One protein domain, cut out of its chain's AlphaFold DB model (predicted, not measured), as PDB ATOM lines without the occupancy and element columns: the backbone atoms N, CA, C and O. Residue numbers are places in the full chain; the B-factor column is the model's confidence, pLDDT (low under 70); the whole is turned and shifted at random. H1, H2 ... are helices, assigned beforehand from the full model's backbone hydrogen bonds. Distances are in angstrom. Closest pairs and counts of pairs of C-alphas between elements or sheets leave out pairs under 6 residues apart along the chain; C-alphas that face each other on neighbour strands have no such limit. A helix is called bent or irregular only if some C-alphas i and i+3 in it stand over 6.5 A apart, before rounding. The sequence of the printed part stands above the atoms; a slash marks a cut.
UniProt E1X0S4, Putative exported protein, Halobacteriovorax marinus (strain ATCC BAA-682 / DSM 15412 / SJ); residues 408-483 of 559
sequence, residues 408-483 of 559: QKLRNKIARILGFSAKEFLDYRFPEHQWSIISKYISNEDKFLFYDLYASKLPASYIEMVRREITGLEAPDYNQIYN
ATOM      1  N   GLN A 408     -36.842  11.053  37.779       88.38
ATOM      2  CA  GLN A 408     -35.836  11.499  38.745       88.38
ATOM      3  C   GLN A 408     -36.182  12.880  39.311       88.38
ATOM      4  O   GLN A 408     -36.026  13.127  40.509       88.38
ATOM      5  N   LYS A 409     -36.693  13.779  38.463       90.88
ATOM      6  CA  LYS A 409     -37.145  15.108  38.884       90.88
ATOM      7  C   LYS A 409     -38.292  15.010  39.885       90.88
ATOM      8  O   LYS A 409     -38.234  15.653  40.935       90.88
ATOM      9  N   LEU A 410     -39.299  14.189  39.583       92.75
ATOM     10  CA  LEU A 410     -40.438  13.967  40.468       92.75
ATOM     11  C   LEU A 410     -39.995  13.315  41.782       92.75
ATOM     12  O   LEU A 410     -40.370  13.796  42.847       92.75
ATOM     13  N   ARG A 411     -39.128  12.295  41.731       91.62
ATOM     14  CA  ARG A 411     -38.528  11.669  42.924       91.62
ATOM     15  C   ARG A 411     -37.850  12.690  43.827       91.62
ATOM     16  O   ARG A 411     -38.189  12.778  45.001       91.62
ATOM     17  N   ASN A 412     -36.956  13.510  43.278       92.44
ATOM     18  CA  ASN A 412     -36.257  14.546  44.040       92.44
ATOM     19  C   ASN A 412     -37.232  15.579  44.628       92.44
ATOM     20  O   ASN A 412     -37.047  16.049  45.752       92.44
ATOM     21  N   LYS A 413     -38.282  15.936  43.877       95.06
ATOM     22  CA  LYS A 413     -39.319  16.866  44.331       95.06
ATOM     23  C   LYS A 413     -40.099  16.295  45.516       95.06
ATOM     24  O   LYS A 413     -40.263  17.008  46.501       95.06
ATOM     25  N   ILE A 414     -40.517  15.031  45.444       95.19
ATOM     26  CA  ILE A 414     -41.251  14.346  46.516       95.19
ATOM     27  C   ILE A 414     -40.360  14.123  47.737       95.19
ATOM     28  O   ILE A 414     -40.780  14.449  48.842       95.19
ATOM     29  N   ALA A 415     -39.122  13.659  47.547       94.75
ATOM     30  CA  ALA A 415     -38.156  13.502  48.633       94.75
ATOM     31  C   ALA A 415     -38.010  14.808  49.426       94.75
ATOM     32  O   ALA A 415     -38.163  14.816  50.643       94.75
ATOM     33  N   ARG A 416     -37.857  15.943  48.730       96.31
ATOM     34  CA  ARG A 416     -37.793  17.267  49.361       96.31
ATOM     35  C   ARG A 416     -39.079  17.651  50.101       96.31
ATOM     36  O   ARG A 416     -38.980  18.235  51.172       96.31
ATOM     37  N   ILE A 417     -40.259  17.354  49.548       96.44
ATOM     38  CA  ILE A 417     -41.552  17.615  50.215       96.44
ATOM     39  C   ILE A 417     -41.647  16.841  51.536       96.44
ATOM     40  O   ILE A 417     -42.149  17.371  52.521       96.44
ATOM     41  N   LEU A 418     -41.144  15.608  51.556       95.00
ATOM     42  CA  LEU A 418     -41.178  14.727  52.722       95.00
ATOM     43  C   LEU A 418     -39.974  14.897  53.666       95.00
ATOM     44  O   LEU A 418     -39.909  14.223  54.688       95.00
ATOM     45  N   GLY A 419     -39.024  15.780  53.341       94.88
ATOM     46  CA  GLY A 419     -37.823  16.006  54.150       94.88
ATOM     47  C   GLY A 419     -36.755  14.911  54.042       94.88
ATOM     48  O   GLY A 419     -35.893  14.832  54.910       94.88
ATOM     49  N   PHE A 420     -36.784  14.090  52.990       94.50
ATOM     50  CA  PHE A 420     -35.787  13.052  52.726       94.50
ATOM     51  C   PHE A 420     -34.684  13.528  51.779       94.50
ATOM     52  O   PHE A 420     -34.909  14.289  50.832       94.50
ATOM     53  N   SER A 421     -33.481  12.991  51.972       91.25
ATOM     54  CA  SER A 421     -32.461  12.966  50.928       91.25
ATOM     55  C   SER A 421     -32.876  12.034  49.782       91.25
ATOM     56  O   SER A 421     -33.667  11.103  49.949       91.25
ATOM     57  N   ALA A 422     -32.291  12.231  48.597       84.94
ATOM     58  CA  ALA A 422     -32.553  11.361  47.447       84.94
ATOM     59  C   ALA A 422     -32.211   9.884  47.726       84.94
ATOM     60  O   ALA A 422     -32.841   9.003  47.153       84.94
ATOM     61  N   LYS A 423     -31.236   9.618  48.608       85.81
ATOM     62  CA  LYS A 423     -30.824   8.262  48.989       85.81
ATOM     63  C   LYS A 423     -31.847   7.599  49.912       85.81
ATOM     64  O   LYS A 423     -32.214   6.460  49.663       85.81
ATOM     65  N   GLU A 424     -32.325   8.310  50.933       88.38
ATOM     66  CA  GLU A 424     -33.348   7.798  51.862       88.38
ATOM     67  C   GLU A 424     -34.673   7.509  51.151       88.38
ATOM     68  O   GLU A 424     -35.384   6.574  51.505       88.38
ATOM     69  N   PHE A 425     -34.985   8.281  50.108       87.81
ATOM     70  CA  PHE A 425     -36.214   8.108  49.346       87.81
ATOM     71  C   PHE A 425     -36.260   6.813  48.512       87.81
ATOM     72  O   PHE A 425     -37.349   6.371  48.153       87.81
ATOM     73  N   LEU A 426     -35.115   6.195  48.190       81.38
ATOM     74  CA  LEU A 426     -35.074   5.005  47.324       81.38
ATOM     75  C   LEU A 426     -35.797   3.798  47.935       81.38
ATOM     76  O   LEU A 426     -36.476   3.074  47.209       81.38
ATOM     77  N   ASP A 427     -35.697   3.635  49.253       83.06
ATOM     78  CA  ASP A 427     -36.302   2.525  49.998       83.06
ATOM     79  C   ASP A 427     -37.624   2.925  50.674       83.06
ATOM     80  O   ASP A 427     -38.205   2.169  51.460       83.06
ATOM     81  N   TYR A 428     -38.111   4.133  50.384       86.56
ATOM     82  CA  TYR A 428     -39.249   4.711  51.072       86.56
ATOM     83  C   TYR A 428     -40.578   4.076  50.646       86.56
ATOM     84  O   TYR A 428     -40.907   3.991  49.461       86.56
ATOM     85  N   ARG A 429     -41.386   3.670  51.632       87.19
ATOM     86  CA  ARG A 429     -42.758   3.185  51.425       87.19
ATOM     87  C   ARG A 429     -43.740   4.278  51.803       87.19
ATOM     88  O   ARG A 429     -43.727   4.716  52.945       87.19
ATOM     89  N   PHE A 430     -44.602   4.663  50.868       86.31
ATOM     90  CA  PHE A 430     -45.581   5.734  51.047       86.31
ATOM     91  C   PHE A 430     -46.725   5.318  51.989       86.31
ATOM     92  O   PHE A 430     -47.556   4.491  51.606       86.31
ATOM     93  N   PRO A 431     -46.830   5.896  53.197       89.19
ATOM     94  CA  PRO A 431     -48.009   5.766  54.036       89.19
ATOM     95  C   PRO A 431     -49.157   6.583  53.435       89.19
ATOM     96  O   PRO A 431     -48.946   7.706  52.979       89.19
ATOM     97  N   GLU A 432     -50.380   6.061  53.498       87.50
ATOM     98  CA  GLU A 432     -51.573   6.663  52.880       87.50
ATOM     99  C   GLU A 432     -51.754   8.162  53.164       87.50
ATOM    100  O   GLU A 432     -51.979   8.952  52.246       87.50
ATOM    101  N   HIS A 433     -51.570   8.585  54.415       89.75
ATOM    102  CA  HIS A 433     -51.767   9.979  54.819       89.75
ATOM    103  C   HIS A 433     -50.841  10.973  54.094       89.75
ATOM    104  O   HIS A 433     -51.177  12.155  53.978       89.75
ATOM    105  N   GLN A 434     -49.694  10.525  53.576       93.00
ATOM    106  CA  GLN A 434     -48.729  11.405  52.920       93.00
ATOM    107  C   GLN A 434     -49.157  11.876  51.542       93.00
ATOM    108  O   GLN A 434     -48.683  12.928  51.108       93.00
ATOM    109  N   TRP A 435     -50.066  11.166  50.867       95.25
ATOM    110  CA  TRP A 435     -50.562  11.624  49.573       95.25
ATOM    111  C   TRP A 435     -51.146  13.038  49.675       95.25
ATOM    112  O   TRP A 435     -50.805  13.891  48.865       95.25
ATOM    113  N   SER A 436     -51.901  13.320  50.743       93.38
ATOM    114  CA  SER A 436     -52.487  14.643  51.011       93.38
ATOM    115  C   SER A 436     -51.458  15.769  51.191       93.38
ATOM    116  O   SER A 436     -51.784  16.946  51.026       93.38
ATOM    117  N   ILE A 437     -50.219  15.422  51.549       95.00
ATOM    118  CA  ILE A 437     -49.094  16.354  51.651       95.00
ATOM    119  C   ILE A 437     -48.464  16.504  50.269       95.00
ATOM    120  O   ILE A 437     -48.325  17.620  49.779       95.00
ATOM    121  N   ILE A 438     -48.124  15.387  49.617       96.19
ATOM    122  CA  ILE A 438     -47.463  15.361  48.307       96.19
ATOM    123  C   ILE A 438     -48.305  16.090  47.254       96.19
ATOM    124  O   ILE A 438     -47.783  16.958  46.549       96.19
ATOM    125  N   SER A 439     -49.601  15.781  47.173       96.38
ATOM    126  CA  SER A 439     -50.499  16.245  46.113       96.38
ATOM    127  C   SER A 439     -50.710  17.760  46.099       96.38
ATOM    128  O   SER A 439     -50.987  18.323  45.040       96.38
ATOM    129  N   LYS A 440     -50.494  18.439  47.236       96.50
ATOM    130  CA  LYS A 440     -50.543  19.908  47.366       96.50
ATOM    131  C   LYS A 440     -49.358  20.621  46.713       96.50
ATOM    132  O   LYS A 440     -49.469  21.800  46.389       96.50
ATOM    133  N   TYR A 441     -48.224  19.939  46.545       96.94
ATOM    134  CA  TYR A 441     -46.962  20.555  46.117       96.94
ATOM    135  C   TYR A 441     -46.450  20.054  44.759       96.94
ATOM    136  O   TYR A 441     -45.393  20.499  44.292       96.94
ATOM    137  N   ILE A 442     -47.169  19.141  44.106       96.06
ATOM    138  CA  ILE A 442     -46.847  18.640  42.764       96.06
ATOM    139  C   ILE A 442     -47.883  19.119  41.737       96.06
ATOM    140  O   ILE A 442     -49.018  19.411  42.101       96.06
ATOM    141  N   SER A 443     -47.482  19.268  40.469       93.94
ATOM    142  CA  SER A 443     -48.415  19.701  39.417       93.94
ATOM    143  C   SER A 443     -49.378  18.577  39.029       93.94
ATOM    144  O   SER A 443     -49.186  17.426  39.415       93.94
ATOM    145  N   ASN A 444     -50.403  18.886  38.236       93.44
ATOM    146  CA  ASN A 444     -51.321  17.870  37.724       93.44
ATOM    147  C   ASN A 444     -50.587  16.819  36.876       93.44
ATOM    148  O   ASN A 444     -50.797  15.626  37.070       93.44
ATOM    149  N   GLU A 445     -49.656  17.235  36.015       91.94
ATOM    150  CA  GLU A 445     -48.826  16.321  35.218       91.94
ATOM    151  C   GLU A 445     -47.950  15.434  36.110       91.94
ATOM    152  O   GLU A 445     -47.844  14.230  35.874       91.94
ATOM    153  N   ASP A 446     -47.380  15.999  37.181       94.50
ATOM    154  CA  ASP A 446     -46.624  15.233  38.174       94.50
ATOM    155  C   ASP A 446     -47.510  14.192  38.885       94.50
ATOM    156  O   ASP A 446     -47.007  13.131  39.251       94.50
ATOM    157  N   LYS A 447     -48.816  14.447  39.081       95.81
ATOM    158  CA  LYS A 447     -49.755  13.458  39.654       95.81
ATOM    159  C   LYS A 447     -49.975  12.282  38.703       95.81
ATOM    160  O   LYS A 447     -49.925  11.134  39.144       95.81
ATOM    161  N   PHE A 448     -50.159  12.545  37.407       95.88
ATOM    162  CA  PHE A 448     -50.239  11.486  36.392       95.88
ATOM    163  C   PHE A 448     -48.933  10.689  36.298       95.88
ATOM    164  O   PHE A 448     -48.964   9.459  36.283       95.88
ATOM    165  N   LEU A 449     -47.783  11.370  36.315       94.81
ATOM    166  CA  LEU A 449     -46.476  10.714  36.329       94.81
ATOM    167  C   LEU A 449     -46.267   9.890  37.611       94.81
ATOM    168  O   LEU A 449     -45.750   8.777  37.543       94.81
ATOM    169  N   PHE A 450     -46.694  10.392  38.774       94.94
ATOM    170  CA  PHE A 450     -46.666   9.642  40.032       94.94
ATOM    171  C   PHE A 450     -47.482   8.355  39.917       94.94
ATOM    172  O   PHE A 450     -46.977   7.274  40.223       94.94
ATOM    173  N   TYR A 451     -48.723   8.462  39.441       95.25
ATOM    174  CA  TYR A 451     -49.590   7.309  39.243       95.25
ATOM    175  C   TYR A 451     -48.933   6.284  38.308       95.25
ATOM    176  O   TYR A 451     -48.822   5.112  38.665       95.25
ATOM    177  N   ASP A 452     -48.404   6.719  37.162       94.00
ATOM    178  CA  ASP A 452     -47.767   5.812  36.204       94.00
ATOM    179  C   ASP A 452     -46.504   5.123  36.762       94.00
ATOM    180  O   ASP A 452     -46.256   3.953  36.459       94.00
ATOM    181  N   LEU A 453     -45.717   5.812  37.600       91.88
ATOM    182  CA  LEU A 453     -44.486   5.278  38.199       91.88
ATOM    183  C   LEU A 453     -44.727   4.325  39.378       91.88
ATOM    184  O   LEU A 453     -43.944   3.390  39.567       91.88
ATOM    185  N   TYR A 454     -45.756   4.579  40.192       91.81
ATOM    186  CA  TYR A 454     -45.913   3.929  41.497       91.81
ATOM    187  C   TYR A 454     -47.168   3.067  41.638       91.81
ATOM    188  O   TYR A 454     -47.230   2.298  42.596       91.81
ATOM    189  N   ALA A 455     -48.135   3.108  40.712       92.69
ATOM    190  CA  ALA A 455     -49.385   2.351  40.856       92.69
ATOM    191  C   ALA A 455     -49.168   0.845  41.083       92.69
ATOM    192  O   ALA A 455     -49.863   0.247  41.888       92.69
ATOM    193  N   SER A 456     -48.172   0.216  40.456       89.88
ATOM    194  CA  SER A 456     -47.894  -1.216  40.675       89.88
ATOM    195  C   SER A 456     -47.197  -1.539  42.005       89.88
ATOM    196  O   SER A 456     -47.027  -2.710  42.331       89.88
ATOM    197  N   LYS A 457     -46.757  -0.521  42.755       89.62
ATOM    198  CA  LYS A 457     -45.965  -0.656  43.990       89.62
ATOM    199  C   LYS A 457     -46.720  -0.209  45.243       89.62
ATOM    200  O   LYS A 457     -46.207  -0.375  46.348       89.62
ATOM    201  N   LEU A 458     -47.890   0.401  45.078       90.56
ATOM    202  CA  LEU A 458     -48.673   0.995  46.157       90.56
ATOM    203  C   LEU A 458     -49.857   0.095  46.550       90.56
ATOM    204  O   LEU A 458     -50.369  -0.638  45.706       90.56
ATOM    205  N   PRO A 459     -50.330   0.154  47.809       92.88
ATOM    206  CA  PRO A 459     -51.581  -0.488  48.208       92.88
ATOM    207  C   PRO A 459     -52.780   0.050  47.415       92.88
ATOM    208  O   PRO A 459     -52.815   1.230  47.062       92.88
ATOM    209  N   ALA A 460     -53.797  -0.787  47.190       93.69
ATOM    210  CA  ALA A 460     -54.992  -0.418  46.421       93.69
ATOM    211  C   ALA A 460     -55.703   0.833  46.970       93.69
ATOM    212  O   ALA A 460     -56.087   1.714  46.207       93.69
ATOM    213  N   SER A 461     -55.804   0.953  48.295       93.81
ATOM    214  CA  SER A 461     -56.338   2.127  49.000       93.81
ATOM    215  C   SER A 461     -55.583   3.418  48.666       93.81
ATOM    216  O   SER A 461     -56.203   4.445  48.388       93.81
ATOM    217  N   TYR A 462     -54.249   3.367  48.613       94.81
ATOM    218  CA  TYR A 462     -53.421   4.505  48.210       94.81
ATOM    219  C   TYR A 462     -53.683   4.888  46.751       94.81
ATOM    220  O   TYR A 462     -53.869   6.063  46.433       94.81
ATOM    221  N   ILE A 463     -53.723   3.895  45.858       94.44
ATOM    222  CA  ILE A 463     -53.977   4.105  44.428       94.44
ATOM    223  C   ILE A 463     -55.337   4.770  44.215       94.44
ATOM    224  O   ILE A 463     -55.432   5.688  43.406       94.44
ATOM    225  N   GLU A 464     -56.370   4.356  44.951       94.81
ATOM    226  CA  GLU A 464     -57.701   4.964  44.864       94.81
ATOM    227  C   GLU A 464     -57.706   6.436  45.295       94.81
ATOM    228  O   GLU A 464     -58.374   7.252  44.661       94.81
ATOM    229  N   MET A 465     -56.918   6.825  46.303       94.88
ATOM    230  CA  MET A 465     -56.771   8.243  46.665       94.88
ATOM    231  C   MET A 465     -56.124   9.061  45.545       94.88
ATOM    232  O   MET A 465     -56.620  10.136  45.208       94.88
ATOM    233  N   VAL A 466     -55.054   8.538  44.935       95.50
ATOM    234  CA  VAL A 466     -54.404   9.187  43.784       95.50
ATOM    235  C   VAL A 466     -55.385   9.281  42.616       95.50
ATOM    236  O   VAL A 466     -55.528  10.346  42.019       95.50
ATOM    237  N   ARG A 467     -56.099   8.185  42.321       95.38
ATOM    238  CA  ARG A 467     -57.076   8.083  41.231       95.38
ATOM    239  C   ARG A 467     -58.178   9.127  41.375       95.38
ATOM    240  O   ARG A 467     -58.421   9.861  40.426       95.38
ATOM    241  N   ARG A 468     -58.776   9.266  42.563       95.38
ATOM    242  CA  ARG A 468     -59.822  10.270  42.835       95.38
ATOM    243  C   ARG A 468     -59.380  11.697  42.517       95.38
ATOM    244  O   ARG A 468     -60.185  12.469  42.011       95.38
ATOM    245  N   GLU A 469     -58.121  12.043  42.784       94.88
ATOM    246  CA  GLU A 469     -57.602  13.375  42.460       94.88
ATOM    247  C   GLU A 469     -57.352  13.589  40.962       94.88
ATOM    248  O   GLU A 469     -57.459  14.722  40.498       94.88
ATOM    249  N   ILE A 470     -57.017  12.538  40.206       96.06
ATOM    250  CA  ILE A 470     -56.720  12.655  38.769       96.06
ATOM    251  C   ILE A 470     -57.935  12.414  37.864       96.06
ATOM    252  O   ILE A 470     -57.937  12.899  36.740       96.06
ATOM    253  N   THR A 471     -58.982  11.716  38.325       93.12
ATOM    254  CA  THR A 471     -60.181  11.395  37.520       93.12
ATOM    255  C   THR A 471     -60.937  12.639  37.029       93.12
ATOM    256  O   THR A 471     -61.619  12.566  36.013       93.12
ATOM    257  N   GLY A 472     -60.802  13.783  37.707       88.81
ATOM    258  CA  GLY A 472     -61.389  15.062  37.282       88.81
ATOM    259  C   GLY A 472     -60.463  15.955  36.448       88.81
ATOM    260  O   GLY A 472     -60.835  17.085  36.144       88.81
ATOM    261  N   LEU A 473     -59.251  15.496  36.127       93.88
ATOM    262  CA  LEU A 473     -58.255  16.265  35.385       93.88
ATOM    263  C   LEU A 473     -58.214  15.821  33.921       93.88
ATOM    264  O   LEU A 473     -58.412  14.647  33.610       93.88
ATOM    265  N   GLU A 474     -57.901  16.754  33.023       93.50
ATOM    266  CA  GLU A 474     -57.577  16.414  31.639       93.50
ATOM    267  C   GLU A 474     -56.307  15.555  31.619       93.50
ATOM    268  O   GLU A 474     -55.267  15.955  32.150       93.50
ATOM    269  N   ALA A 475     -56.412  14.346  31.065       91.62
ATOM    270  CA  ALA A 475     -55.307  13.402  31.040       91.62
ATOM    271  C   ALA A 475     -54.247  13.859  30.021       91.62
ATOM    272  O   ALA A 475     -54.548  13.894  28.826       91.62
ATOM    273  N   PRO A 476     -53.013  14.176  30.457       91.50
ATOM    274  CA  PRO A 476     -51.935  14.495  29.539       91.50
ATOM    275  C   PRO A 476     -51.574  13.268  28.700       91.50
ATOM    276  O   PRO A 476     -51.654  12.125  29.164       91.50
ATOM    277  N   ASP A 477     -51.125  13.499  27.471       91.50
ATOM    278  CA  ASP A 477     -50.591  12.423  26.647       91.50
ATOM    279  C   ASP A 477     -49.266  11.876  27.223       91.50
ATOM    280  O   ASP A 477     -48.621  12.460  28.101       91.50
ATOM    281  N   TYR A 478     -48.821  10.726  26.709       90.81
ATOM    282  CA  TYR A 478     -47.584  10.087  27.167       90.81
ATOM    283  C   TYR A 478     -46.356  11.008  27.054       90.81
ATOM    284  O   TYR A 478     -45.474  10.997  27.916       90.81
ATOM    285  N   ASN A 479     -46.275  11.804  25.990       91.62
ATOM    286  CA  ASN A 479     -45.140  12.683  25.740       91.62
ATOM    287  C   ASN A 479     -45.135  13.859  26.719       91.62
ATOM    288  O   ASN A 479     -44.066  14.253  27.177       91.62
ATOM    289  N   GLN A 480     -46.303  14.371  27.099       90.56
ATOM    290  CA  GLN A 480     -46.457  15.387  28.134       90.56
ATOM    291  C   GLN A 480     -46.051  14.847  29.511       90.56
ATOM    292  O   GLN A 480     -45.213  15.467  30.169       90.56
ATOM    293  N   ILE A 481     -46.538  13.658  29.902       90.44
ATOM    294  CA  ILE A 481     -46.193  12.999  31.182       90.44
ATOM    295  C   ILE A 481     -44.676  12.843  31.332       90.44
ATOM    296  O   ILE A 481     -44.103  13.122  32.386       90.44
ATOM    297  N   TYR A 482     -44.013  12.411  30.260       90.88
ATOM    298  CA  TYR A 482     -42.576  12.155  30.259       90.88
ATOM    299  C   TYR A 482     -41.736  13.330  29.754       90.88
ATOM    300  O   TYR A 482     -40.522  13.191  29.640       90.88
ATOM    301  N   ASN A 483     -42.332  14.492  29.475       90.00
ATOM    302  CA  ASN A 483     -41.637  15.674  28.957       90.00
ATOM    303  C   ASN A 483     -40.821  15.403  27.663       90.00
ATOM    304  O   ASN A 483     -39.734  15.947  27.443       90.00
TER     305      ASN A 483
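AT A GLANCE: This is residues 408 to 483 of the 559 residues of the protein "Putative exported protein" of Halobacteriovorax marinus (strain ATCC BAA-682 / DSM 15412 / SJ) (UniProt E1X0S4). A helical hairpin of H4 and H5 makes the core, with H3 packed along H5 and H1 crossing the ends of H3 and H4 on the side away from H5. Short H6 packs on the first part of H4, and short H2 sits near H1 at the far edge. The printed part has 76 residues with six named helices, H1 to H6 in chain order, and no named strand; the class is all helix. It is compact, with a radius of gyration of the C-alphas of 11.9 A, and rounded, spanning 32 by 28 by 22 A.

IN THESE COORDINATES: H4, residues 444 to 457, runs 20.3 A from C-alpha 444 at (-51.321, 17.870, 37.724) to C-alpha 457 at (-45.965, -0.656, 43.990); it is irregular, with C-alphas 453 and 456 7.7 A apart. H5 is residues 460 to 470, 15.2 A; H3, 432 to 438, 10.7 A; H1, 408 to 417, 14.2 A, from (-35.836, 11.499, 38.745). H2 is residues 424 to 427, and H6 478 to 481.

HOW THE PARTS SIT: H4 and H5 touch as a hairpin, at a shallow tilt of 16 degrees, opposite ways; their closest C-alphas, of Ala 455 and Ile 463, are 6.1 A apart. H5 touches H3, closest C-alphas Glu 432 and Tyr 462 at 5.5 A. H1 and H3 only just touch, with 3 pairs of C-alphas within 8 A, closest Ile 414 and Ile 438 at 6.5 A, about perpendicular at 79 degrees. H4, with residues 445 to 449 alone, touches H6, closest C-alphas Leu 449 and Ile 481 at 5.6 A. H2 touches no helix, but is near H1. Every O i to N i+4 pair is within hydrogen-bond range in H1 and H5, against 8 of 10 in H4 and 1 of 3 in H3, where 3 of 4 O i to N i+3 pairs are within range; H2 and H6 are too short for an O i to N i+4 pair.

THE WHOLE: The C-alphas farthest apart, of Lys 423 and Gly 472, are 33.4 A apart. The printed part has no cut and no long link. Its mean pLDDT is 92.4, and no printed residue is under 70.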